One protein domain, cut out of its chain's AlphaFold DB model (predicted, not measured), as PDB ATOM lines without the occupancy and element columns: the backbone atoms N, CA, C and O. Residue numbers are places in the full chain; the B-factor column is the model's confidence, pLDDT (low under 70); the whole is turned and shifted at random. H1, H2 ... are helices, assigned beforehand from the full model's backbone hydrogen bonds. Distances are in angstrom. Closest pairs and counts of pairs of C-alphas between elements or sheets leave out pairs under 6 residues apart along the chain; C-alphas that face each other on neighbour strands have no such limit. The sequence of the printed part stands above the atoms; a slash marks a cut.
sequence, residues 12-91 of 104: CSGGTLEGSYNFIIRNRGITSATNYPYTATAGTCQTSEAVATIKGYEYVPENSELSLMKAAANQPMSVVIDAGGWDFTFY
ATOM      1  N   CYS A  12      13.555 -20.887  12.109       94.69
ATOM      2  CA  CYS A  12      13.755 -19.897  11.045       94.69
ATOM      3  C   CYS A  12      13.781 -20.488   9.625       94.69
ATOM      4  O   CYS A  12      13.596 -19.739   8.673       94.69
ATOM      5  N   SER A  13      14.017 -21.793   9.475       93.62
ATOM      6  CA  SER A  13      14.107 -22.456   8.168       93.62
ATOM      7  C   SER A  13      12.763 -22.980   7.653       93.62
ATOM      8  O   SER A  13      12.731 -23.651   6.625       93.62
ATOM      9  N   GLY A  14      11.660 -22.690   8.350       92.50
ATOM     10  CA  GLY A  14      10.310 -23.082   7.951       92.50
ATOM     11  C   GLY A  14       9.674 -24.117   8.876       92.50
ATOM     12  O   GLY A  14      10.255 -24.557   9.871       92.50
ATOM     13  N   GLY A  15       8.434 -24.476   8.558       94.06
ATOM     14  CA  GLY A  15       7.633 -25.426   9.319       94.06
ATOM     15  C   GLY A  15       6.233 -25.563   8.737       94.06
ATOM     16  O   GLY A  15       5.902 -24.922   7.740       94.06
ATOM     17  N   THR A  16       5.406 -26.392   9.370       94.62
ATOM     18  CA  THR A  16       4.038 -26.654   8.912       94.62
ATOM     19  C   THR A  16       2.993 -26.065   9.864       94.62
ATOM     20  O   THR A  16       3.204 -25.961  11.079       94.62
ATOM     21  N   LEU A  17       1.829 -25.688   9.318       94.69
ATOM     22  CA  LEU A  17       0.670 -25.289  10.129       94.69
ATOM     23  C   LEU A  17       0.218 -26.443  11.030       94.69
ATOM     24  O   LEU A  17      -0.068 -26.243  12.210       94.69
ATOM     25  N   GLU A  18       0.214 -27.657  10.479       94.75
ATOM     26  CA  GLU A  18      -0.145 -28.875  11.194       94.75
ATOM     27  C   GLU A  18       0.740 -29.104  12.424       94.75
ATOM     28  O   GLU A  18       0.235 -29.287  13.533       94.75
ATOM     29  N   GLY A  19       2.061 -29.053  12.243       95.56
ATOM     30  CA  GLY A  19       3.032 -29.210  13.320       95.56
ATOM     31  C   GLY A  19       2.844 -28.179  14.420       95.56
ATOM     32  O   GLY A  19       2.814 -28.544  15.594       95.56
ATOM     33  N   SER A  20       2.571 -26.929  14.040       95.56
ATOM     34  CA  SER A  20       2.314 -25.839  14.984       95.56
ATOM     35  C   SER A  20       1.065 -26.092  15.841       95.56
ATOM     36  O   SER A  20       1.100 -25.929  17.062       95.56
ATOM     37  N   TYR A  21      -0.048 -26.532  15.241       96.88
ATOM     38  CA  TYR A  21      -1.256 -26.870  16.004       96.88
ATOM     39  C   TYR A  21      -1.060 -28.116  16.874       96.88
ATOM     40  O   TYR A  21      -1.439 -28.116  18.050       96.88
ATOM     41  N   ASN A  22      -0.400 -29.147  16.341       96.50
ATOM     42  CA  ASN A  22      -0.020 -30.335  17.103       96.50
ATOM     43  C   ASN A  22       0.871 -29.982  18.295       96.50
ATOM     44  O   ASN A  22       0.683 -30.532  19.383       96.50
ATOM     45  N   PHE A  23       1.797 -29.035  18.123       96.25
ATOM     46  CA  PHE A  23       2.623 -28.505  19.197       96.25
ATOM     47  C   PHE A  23       1.782 -27.890  20.307       96.25
ATOM     48  O   PHE A  23       1.950 -28.279  21.459       96.25
ATOM     49  N   ILE A  24       0.832 -27.007  19.986       97.25
ATOM     50  CA  ILE A  24      -0.035 -26.388  21.000       97.25
ATOM     51  C   ILE A  24      -0.791 -27.463  21.796       97.25
ATOM     52  O   ILE A  24      -0.882 -27.371  23.022       97.25
ATOM     53  N   ILE A  25      -1.288 -28.508  21.129       97.50
ATOM     54  CA  ILE A  25      -2.019 -29.606  21.781       97.50
ATOM     55  C   ILE A  25      -1.094 -30.405  22.713       97.50
ATOM     56  O   ILE A  25      -1.401 -30.555  23.899       97.50
ATOM     57  N   ARG A  26       0.060 -30.889  22.225       96.00
ATOM     58  CA  ARG A  26       0.998 -31.702  23.033       96.00
ATOM     59  C   ARG A  26       1.656 -30.909  24.160       96.00
ATOM     60  O   ARG A  26       1.847 -31.444  25.248       96.00
ATOM     61  N   ASN A  27       1.959 -29.636  23.909       96.38
ATOM     62  CA  ASN A  27       2.547 -28.712  24.876       96.38
ATOM     63  C   ASN A  27       1.523 -28.221  25.912       96.38
ATOM     64  O   ASN A  27       1.895 -27.572  26.885       96.38
ATOM     65  N   ARG A  28       0.234 -28.552  25.732       97.00
ATOM     66  CA  ARG A  28      -0.882 -28.112  26.585       97.00
ATOM     67  C   ARG A  28      -1.033 -26.592  26.627       97.00
ATOM     68  O   ARG A  28      -1.409 -26.026  27.651       97.00
ATOM     69  N   GLY A  29      -0.787 -25.956  25.489       97.38
ATOM     70  CA  GLY A  29      -1.041 -24.544  25.263       97.38
ATOM     71  C   GLY A  29       0.148 -23.768  24.725       97.38
ATOM     72  O   GLY A  29       1.221 -24.304  24.452       97.38
ATOM     73  N   ILE A  30      -0.090 -22.473  24.566       97.56
ATOM     74  CA  ILE A  30       0.875 -21.473  24.123       97.56
ATOM     75  C   ILE A  30       0.768 -20.238  25.017       97.56
ATOM     76  O   ILE A  30      -0.290 -19.953  25.589       97.56
ATOM     77  N   THR A  31       1.877 -19.526  25.176       97.94
ATOM     78  CA  THR A  31       1.949 -18.307  25.987       97.94
ATOM     79  C   THR A  31       1.643 -17.047  25.165       97.94
ATOM     80  O   THR A  31       1.399 -17.118  23.961       97.94
ATOM     81  N   SER A  32       1.621 -15.884  25.816       97.94
ATOM     82  CA  SER A  32       1.401 -14.590  25.161       97.94
ATOM     83  C   SER A  32       2.688 -14.034  24.543       97.94
ATOM     84  O   SER A  32       3.790 -14.307  25.019       97.94
ATOM     85  N   ALA A  33       2.556 -13.164  23.537       97.06
ATOM     86  CA  ALA A  33       3.701 -12.459  22.948       97.06
ATOM     87  C   ALA A  33       4.456 -11.574  23.963       97.06
ATOM     88  O   ALA A  33       5.647 -11.334  23.805       97.06
ATOM     89  N   THR A  34       3.785 -11.108  25.021       97.19
ATOM     90  CA  THR A  34       4.425 -10.354  26.111       97.19
ATOM     91  C   THR A  34       5.298 -11.255  26.984       97.19
ATOM     92  O   THR A  34       6.373 -10.838  27.405       97.19
ATOM     93  N   ASN A  35       4.851 -12.488  27.246       97.25
ATOM     94  CA  ASN A  35       5.576 -13.455  28.073       97.25
ATOM     95  C   ASN A  35       6.717 -14.143  27.312       97.25
ATOM     96  O   ASN A  35       7.683 -14.577  27.934       97.25
ATOM     97  N   TYR A  36       6.610 -14.242  25.985       97.19
ATOM     98  CA  TYR A  36       7.639 -14.806  25.109       97.19
ATOM     99  C   TYR A  36       7.822 -13.914  23.870       97.19
ATOM    100  O   TYR A  36       7.247 -14.190  22.812       97.19
ATOM    101  N   PRO A  37       8.579 -12.808  23.998       97.00
ATOM    102  CA  PRO A  37       8.774 -11.850  22.915       97.00
ATOM    103  C   PRO A  37       9.509 -12.447  21.714       97.00
ATOM    104  O   PRO A  37      10.440 -13.237  21.861       97.00
ATOM    105  N   TYR A  38       9.127 -12.016  20.512       96.56
ATOM    106  CA  TYR A  38       9.790 -12.426  19.279       96.56
ATOM    107  C   TYR A  38      11.151 -11.734  19.115       96.56
ATOM    108  O   TYR A  38      11.246 -10.512  19.204       96.56
ATOM    109  N   THR A  39      12.194 -12.513  18.830       96.56
ATOM    110  CA  THR A  39      13.590 -12.043  18.734       96.56
ATOM    111  C   THR A  39      14.169 -12.107  17.318       96.56
ATOM    112  O   THR A  39      15.336 -11.774  17.124       96.56
ATOM    113  N   ALA A  40      13.375 -12.527  16.326       94.69
ATOM    114  CA  ALA A  40      13.802 -12.703  14.932       94.69
ATOM    115  C   ALA A  40      15.003 -13.652  14.725       94.69
ATOM    116  O   ALA A  40      15.676 -13.602  13.699       94.69
ATOM    117  N   THR A  41      15.267 -14.545  15.679       94.88
ATOM    118  CA  THR A  41      16.302 -15.577  15.580       94.88
ATOM    119  C   THR A  41      15.852 -16.839  16.310       94.88
ATOM    120  O   THR A  41      14.982 -16.766  17.175       94.88
ATOM    121  N   ALA A  42      16.418 -17.990  15.950       91.38
ATOM    122  CA  ALA A  42      16.154 -19.237  16.656       91.38
ATOM    123  C   ALA A  42      16.851 -19.199  18.022       91.38
ATOM    124  O   ALA A  42      18.078 -19.113  18.107       91.38
ATOM    125  N   GLY A  43      16.056 -19.240  19.084       93.50
ATOM    126  CA  GLY A  43      16.520 -19.271  20.461       93.50
ATOM    127  C   GLY A  43      16.464 -20.667  21.073       93.50
ATOM    128  O   GLY A  43      16.059 -21.653  20.455       93.50
ATOM    129  N   THR A  44      16.851 -20.743  22.341       95.25
ATOM    130  CA  THR A  44      16.594 -21.926  23.165       95.25
ATOM    131  C   THR A  44      15.154 -21.876  23.665       95.25
ATOM    132  O   THR A  44      14.730 -20.849  24.194       95.25
ATOM    133  N   CYS A  45      14.421 -22.990  23.577       96.12
ATOM    134  CA  CYS A  45      13.085 -23.085  24.165       96.12
ATOM    135  C   CYS A  45      13.090 -22.686  25.649       96.12
ATOM    136  O   CYS A  45      13.896 -23.187  26.435       96.12
ATOM    137  N   GLN A  46      12.158 -21.812  26.032       95.56
ATOM    138  CA  GLN A  46      11.976 -21.369  27.415       95.56
ATOM    139  C   GLN A  46      10.592 -21.776  27.913       95.56
ATOM    140  O   GLN A  46       9.616 -21.786  27.162       95.56
ATOM    141  N   THR A  47      10.496 -22.105  29.195       93.81
ATOM    142  CA  THR A  47       9.213 -22.394  29.830       93.81
ATOM    143  C   THR A  47       8.477 -21.097  30.150       93.81
ATOM    144  O   THR A  47       9.061 -20.117  30.600       93.81
ATOM    145  N   SER A  48       7.170 -21.094  29.910       94.56
ATOM    146  CA  SER A  48       6.289 -19.950  30.148       94.56
ATOM    147  C   SER A  48       4.876 -20.446  30.443       94.56
ATOM    148  O   SER A  48       4.509 -21.563  30.072       94.56
ATOM    149  N   GLU A  49       4.085 -19.635  31.142       96.00
ATOM    150  CA  GLU A  49       2.697 -19.980  31.448       96.00
ATOM    151  C   GLU A  49       1.851 -19.987  30.169       96.00
ATOM    152  O   GLU A  49       1.868 -19.026  29.393       96.00
ATOM    153  N   ALA A  50       1.101 -21.068  29.952       97.31
ATOM    154  CA  ALA A  50       0.156 -21.159  28.852       97.31
ATOM    155  C   ALA A  50      -1.063 -20.267  29.125       97.31
ATOM    156  O   ALA A  50      -1.714 -20.392  30.158       97.31
ATOM    157  N   VAL A  51      -1.400 -19.407  28.166       98.19
ATOM    158  CA  VAL A  51      -2.555 -18.494  28.245       98.19
ATOM    159  C   VAL A  51      -3.680 -18.896  27.290       98.19
ATOM    160  O   VAL A  51      -4.806 -18.427  27.428       98.19
ATOM    161  N   ALA A  52      -3.385 -19.763  26.319       97.94
ATOM    162  CA  ALA A  52      -4.350 -20.278  25.357       97.94
ATOM    163  C   ALA A  52      -4.088 -21.757  25.063       97.94
ATOM    164  O   ALA A  52      -2.943 -22.204  25.005       97.94
ATOM    165  N   THR A  53      -5.164 -22.513  24.851       98.31
ATOM    166  CA  THR A  53      -5.128 -23.925  24.457       98.31
ATOM    167  C   THR A  53      -6.132 -24.173  23.337       98.31
ATOM    168  O   THR A  53      -7.103 -23.432  23.183       98.31
ATOM    169  N   ILE A  54      -5.907 -25.232  22.564       98.06
ATOM    170  CA  ILE A  54      -6.864 -25.733  21.575       98.06
ATOM    171  C   ILE A  54      -7.122 -27.211  21.844       98.06
ATOM    172  O   ILE A  54      -6.263 -27.916  22.375       98.06
ATOM    173  N   LYS A  55      -8.311 -27.685  21.473       97.38
ATOM    174  CA  LYS A  55      -8.658 -29.112  21.564       97.38
ATOM    175  C   LYS A  55      -8.282 -29.891  20.302       97.38
ATOM    176  O   LYS A  55      -8.134 -31.103  20.373       97.38
ATOM    177  N   GLY A  56      -8.162 -29.200  19.173       97.25
ATOM    178  CA  GLY A  56      -7.938 -29.783  17.856       97.25
ATOM    179  C   GLY A  56      -7.933 -28.711  16.768       97.25
ATOM    180  O   GLY A  56      -8.119 -27.527  17.059       97.25
ATOM    181  N   TYR A  57      -7.733 -29.155  15.534       97.38
ATOM    182  CA  TYR A  57      -7.849 -28.382  14.301       97.38
ATOM    183  C   TYR A  57      -8.501 -29.270  13.235       97.38
ATOM    184  O   TYR A  57      -8.547 -30.493  13.383       97.38
ATOM    185  N   GLU A  58      -9.004 -28.657  12.171       96.31
ATOM    186  CA  GLU A  58      -9.641 -29.361  11.060       96.31
ATOM    187  C   GLU A  58      -9.143 -28.797   9.732       96.31
ATOM    188  O   GLU A  58      -8.848 -27.605   9.620       96.31
ATOM    189  N   TYR A  59      -9.075 -29.664   8.724       96.81
ATOM    190  CA  TYR A  59      -8.778 -29.269   7.356       96.81
ATOM    191  C   TYR A  59     -10.065 -28.908   6.619       96.81
ATOM    192  O   TYR A  59     -11.042 -29.658   6.620       96.81
ATOM    193  N   VAL A  60     -10.043 -27.764   5.943       96.50
ATOM    194  CA  VAL A  60     -11.053 -27.431   4.936       96.50
ATOM    195  C   VAL A  60     -10.780 -28.287   3.691       96.50
ATOM    196  O   VAL A  60      -9.610 -28.492   3.366       96.50
ATOM    197  N   PRO A  61     -11.816 -28.773   2.976       97.19
ATOM    198  CA  PRO A  61     -11.627 -29.464   1.707       97.19
ATOM    199  C   PRO A  61     -10.719 -28.678   0.758       97.19
ATOM    200  O   PRO A  61     -10.965 -27.500   0.484       97.19
ATOM    201  N   GLU A  62      -9.679 -29.348   0.268       94.88
ATOM    202  CA  GLU A  62      -8.676 -28.750  -0.608       94.88
ATOM    203  C   GLU A  62      -9.319 -28.147  -1.862       94.88
ATOM    204  O   GLU A  62     -10.280 -28.690  -2.416       94.88
ATOM    205  N   ASN A  63      -8.777 -27.015  -2.317       93.81
ATOM    206  CA  ASN A  63      -9.180 -26.344  -3.559       93.81
ATOM    207  C   ASN A  63     -10.681 -25.995  -3.640       93.81
ATOM    208  O   ASN A  63     -11.254 -25.903  -4.725       93.81
ATOM    209  N   SER A  64     -11.338 -25.792  -2.491       96.94
ATOM    210  CA  SER A  64     -12.758 -25.442  -2.413       96.94
ATOM    211  C   SER A  64     -12.967 -24.064  -1.787       96.94
ATOM    212  O   SER A  64     -13.231 -23.946  -0.590       96.94
ATOM    213  N   GLU A  65     -12.935 -23.006  -2.602       95.94
ATOM    214  CA  GLU A  65     -13.178 -21.630  -2.134       95.94
ATOM    215  C   GLU A  65     -14.543 -21.459  -1.454       95.94
ATOM    216  O   GLU A  65     -14.670 -20.711  -0.488       95.94
ATOM    217  N   LEU A  66     -15.568 -22.202  -1.887       97.75
ATOM    218  CA  LEU A  66     -16.874 -22.192  -1.225       97.75
ATOM    219  C   LEU A  66     -16.798 -22.756   0.202       97.75
ATOM    220  O   LEU A  66     -17.444 -22.233   1.112       97.75
ATOM    221  N   SER A  67     -16.039 -23.835   0.402       97.69
ATOM    222  CA  SER A  67     -15.830 -24.417   1.732       97.69
ATOM    223  C   SER A  67     -14.975 -23.495   2.598       97.69
ATOM    224  O   SER A  67     -15.298 -23.285   3.766       97.69
ATOM    225  N   LEU A  68     -13.956 -22.873   1.998       97.12
ATOM    226  CA  LEU A  68     -13.107 -21.871   2.635       97.12
ATOM    227  C   LEU A  68     -13.928 -20.668   3.113       97.12
ATOM    228  O   LEU A  68     -13.879 -20.318   4.286       97.12
ATOM    229  N   MET A  69     -14.770 -20.102   2.245       97.62
ATOM    230  CA  MET A  69     -15.670 -18.992   2.567       97.62
ATOM    231  C   MET A  69     -16.612 -19.339   3.726       97.62
ATOM    232  O   MET A  69     -16.797 -18.534   4.638       97.62
ATOM    233  N   LYS A  70     -17.198 -20.545   3.727       97.50
ATOM    234  CA  LYS A  70     -18.071 -21.003   4.822       97.50
ATOM    235  C   LYS A  70     -17.322 -21.105   6.147       97.50
ATOM    236  O   LYS A  70     -17.850 -20.684   7.173       97.50
ATOM    237  N   ALA A  71     -16.114 -21.659   6.146       97.31
ATOM    238  CA  ALA A  71     -15.319 -21.768   7.363       97.31
ATOM    239  C   ALA A  71     -14.834 -20.382   7.848       97.31
ATOM    240  O   ALA A  71     -14.933 -20.091   9.040       97.31
ATOM    241  N   ALA A  72     -14.443 -19.490   6.931       96.69
ATOM    242  CA  ALA A  72     -13.985 -18.132   7.236       96.69
ATOM    243  C   ALA A  72     -15.094 -17.251   7.833       96.69
ATOM    244  O   ALA A  72     -14.824 -16.374   8.648       96.69
ATOM    245  N   ALA A  73     -16.354 -17.517   7.477       97.88
ATOM    246  CA  ALA A  73     -17.507 -16.848   8.075       97.88
ATOM    247  C   ALA A  73     -17.701 -17.171   9.570       97.88
ATOM    248  O   ALA A  73     -18.409 -16.440  10.258       97.88
ATOM    249  N   ASN A  74     -17.099 -18.255  10.076       97.31
ATOM    250  CA  ASN A  74     -17.239 -18.691  11.467       97.31
ATOM    251  C   ASN A  74     -16.019 -18.344  12.330       97.31
ATOM    252  O   ASN A  74     -16.179 -18.054  13.514       97.31
ATOM    253  N   GLN A  75     -14.808 -18.393  11.766       96.81
ATOM    254  CA  GLN A  75     -13.568 -18.098  12.488       96.81
ATOM    255  C   GLN A  75     -12.411 -17.758  11.533       96.81
ATOM    256  O   GLN A  75     -12.422 -18.193  10.379       96.81
ATOM    257  N   PRO A  76     -11.375 -17.043  12.011       96.75
ATOM    258  CA  PRO A  76     -10.107 -16.936  11.299       96.75
ATOM    259  C   PRO A  76      -9.488 -18.313  11.035       96.75
ATOM    260  O   PRO A  76      -9.635 -19.240  11.830       96.75
ATOM    261  N   MET A  77      -8.753 -18.428   9.935       95.06
ATOM    262  CA  MET A  77      -8.112 -19.668   9.503       95.06
ATOM    263  C   MET A  77      -6.707 -19.401   8.982       95.06
ATOM    264  O   MET A  77      -6.410 -18.308   8.502       95.06
ATOM    265  N   SER A  78      -5.868 -20.427   9.054       96.25
ATOM    266  CA  SER A  78      -4.536 -20.414   8.460       96.25
ATOM    267  C   SER A  78      -4.596 -21.024   7.063       96.25
ATOM    268  O   SER A  78      -5.194 -22.084   6.880       96.25
ATOM    269  N   VAL A  79      -3.974 -20.363   6.089       95.12
ATOM    270  CA  VAL A  79      -3.891 -20.805   4.690       95.12
ATOM    271  C   VAL A  79      -2.456 -20.677   4.190       95.12
ATOM    272  O   VAL A  79      -1.668 -19.911   4.745       95.12
ATOM    273  N   VAL A  80      -2.132 -21.421   3.139       93.44
ATOM    274  CA  VAL A  80      -0.847 -21.349   2.441       93.44
ATOM    275  C   VAL A  80      -1.088 -20.715   1.075       93.44
ATOM    276  O   VAL A  80      -2.050 -21.070   0.396       93.44
ATOM    277  N   ILE A  81      -0.242 -19.758   0.700       94.19
ATOM    278  CA  ILE A  81      -0.287 -19.051  -0.584       94.19
ATOM    279  C   ILE A  81       1.125 -18.971  -1.166       94.19
ATOM    280  O   ILE A  81       2.095 -18.918  -0.407       94.19
ATOM    281  N   ASP A  82       1.239 -18.897  -2.489       94.00
ATOM    282  CA  ASP A  82       2.485 -18.489  -3.137       94.00
ATOM    283  C   ASP A  82       2.630 -16.963  -3.046       94.00
ATOM    284  O   ASP A  82       1.895 -16.203  -3.682       94.00
ATOM    285  N   ALA A  83       3.582 -16.525  -2.226       93.00
ATOM    286  CA  ALA A  83       3.937 -15.122  -2.035       93.00
ATOM    287  C   ALA A  83       5.328 -14.779  -2.606       93.00
ATOM    288  O   ALA A  83       5.853 -13.703  -2.322       93.00
ATOM    289  N   GLY A  84       5.946 -15.676  -3.389       92.12
ATOM    290  CA  GLY A  84       7.306 -15.506  -3.914       92.12
ATOM    291  C   GLY A  84       7.414 -14.538  -5.097       92.12
ATOM    292  O   GLY A  84       8.509 -14.091  -5.441       92.12
ATOM    293  N   GLY A  85       6.287 -14.194  -5.725       93.00
ATOM    294  CA  GLY A  85       6.236 -13.271  -6.857       93.00
ATOM    295  C   GLY A  85       6.553 -11.815  -6.484       93.00
ATOM    296  O   GLY A  85       6.122 -11.302  -5.446       93.00
ATOM    297  N   TRP A  86       7.250 -11.105  -7.380       94.31
ATOM    298  CA  TRP A  86       7.558  -9.675  -7.218       94.31
ATOM    299  C   TRP A  86       6.303  -8.803  -7.113       94.31
ATOM    300  O   TRP A  86       6.279  -7.865  -6.315       94.31
ATOM    301  N   ASP A  87       5.252  -9.134  -7.867       94.88
ATOM    302  CA  ASP A  87       3.979  -8.409  -7.828       94.88
ATOM    303  C   ASP A  87       3.337  -8.463  -6.435       94.88
ATOM    304  O   ASP A  87       2.798  -7.461  -5.966       94.88
ATOM    305  N   PHE A  88       3.429  -9.609  -5.750       95.75
ATOM    306  CA  PHE A  88       2.920  -9.763  -4.386       95.75
ATOM    307  C   PHE A  88       3.847  -9.096  -3.362       95.75
ATOM    308  O   PHE A  88       3.377  -8.419  -2.451       95.75
ATOM    309  N   THR A  89       5.167  -9.213  -3.544       95.62
ATOM    310  CA  THR A  89       6.176  -8.590  -2.666       95.62
ATOM    311  C   THR A  89       6.014  -7.067  -2.573       95.62
ATOM    312  O   THR A  89       6.189  -6.493  -1.499       95.62
ATOM    313  N   PHE A  90       5.673  -6.403  -3.683       95.81
ATOM    314  CA  PHE A  90       5.479  -4.947  -3.744       95.81
ATOM    315  C   PHE A  90       4.008  -4.509  -3.732       95.81
ATOM    316  O   PHE A  90       3.716  -3.328  -3.938       95.81
ATOM    317  N   TYR A  91       3.073  -5.429  -3.490       96.44
ATOM    318  CA  TYR A  91       1.657  -5.101  -3.398       96.44
ATOM    319  C   TYR A  91       1.391  -4.126  -2.241       96.44
ATOM    320  O   TYR A  91       1.809  -4.352  -1.106       96.44
TER     321      TYR A  91
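This is residues 12 to 91 of the 104 residues of the protein "Vignain" of Dendrobium catenatum (UniProt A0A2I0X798). With little regular structure, the printed part is a loose, open run of loops with three short helices set apart. Beside H1 the chain makes a wide loop, then runs on to H2 and folds back into an arm, residues 81 to 91, that sticks out and holds H3. The printed part has 80 residues, with 22 in H1, H2 and H3, in that order, and no named strand; the class is all helix. It is loose, with a radius of gyration of the C-alphas of 15.9 A and spans of 40 by 34 by 19 A.

H1, residues 17 to 26, H2, residues 65 to 72, and H3, residues 86 to 89, are apart from one another. In H1 and H2 every O i to N i+4 pair is within hydrogen-bond range; H3 is too short for such a pair, and its one O i to N i+3 pair is within range. Residues 61 to 67, of which 65 to 67 belong to H2, stand free.

H1 is 14.4 A long from C-alpha 17 at (0.670, -25.289, 10.129) to C-alpha 26. H2 measures 10.0 A and H3 4.9 A, ending with C-alpha 89 at (6.176, -8.590, -2.666).

The C-alphas farthest apart, of Thr 44 and Leu 66, are 41.4 A apart. Both links are long, with 38 and 13 residues. The printed part has no cut, and no printed residue is under 70 in pLDDT.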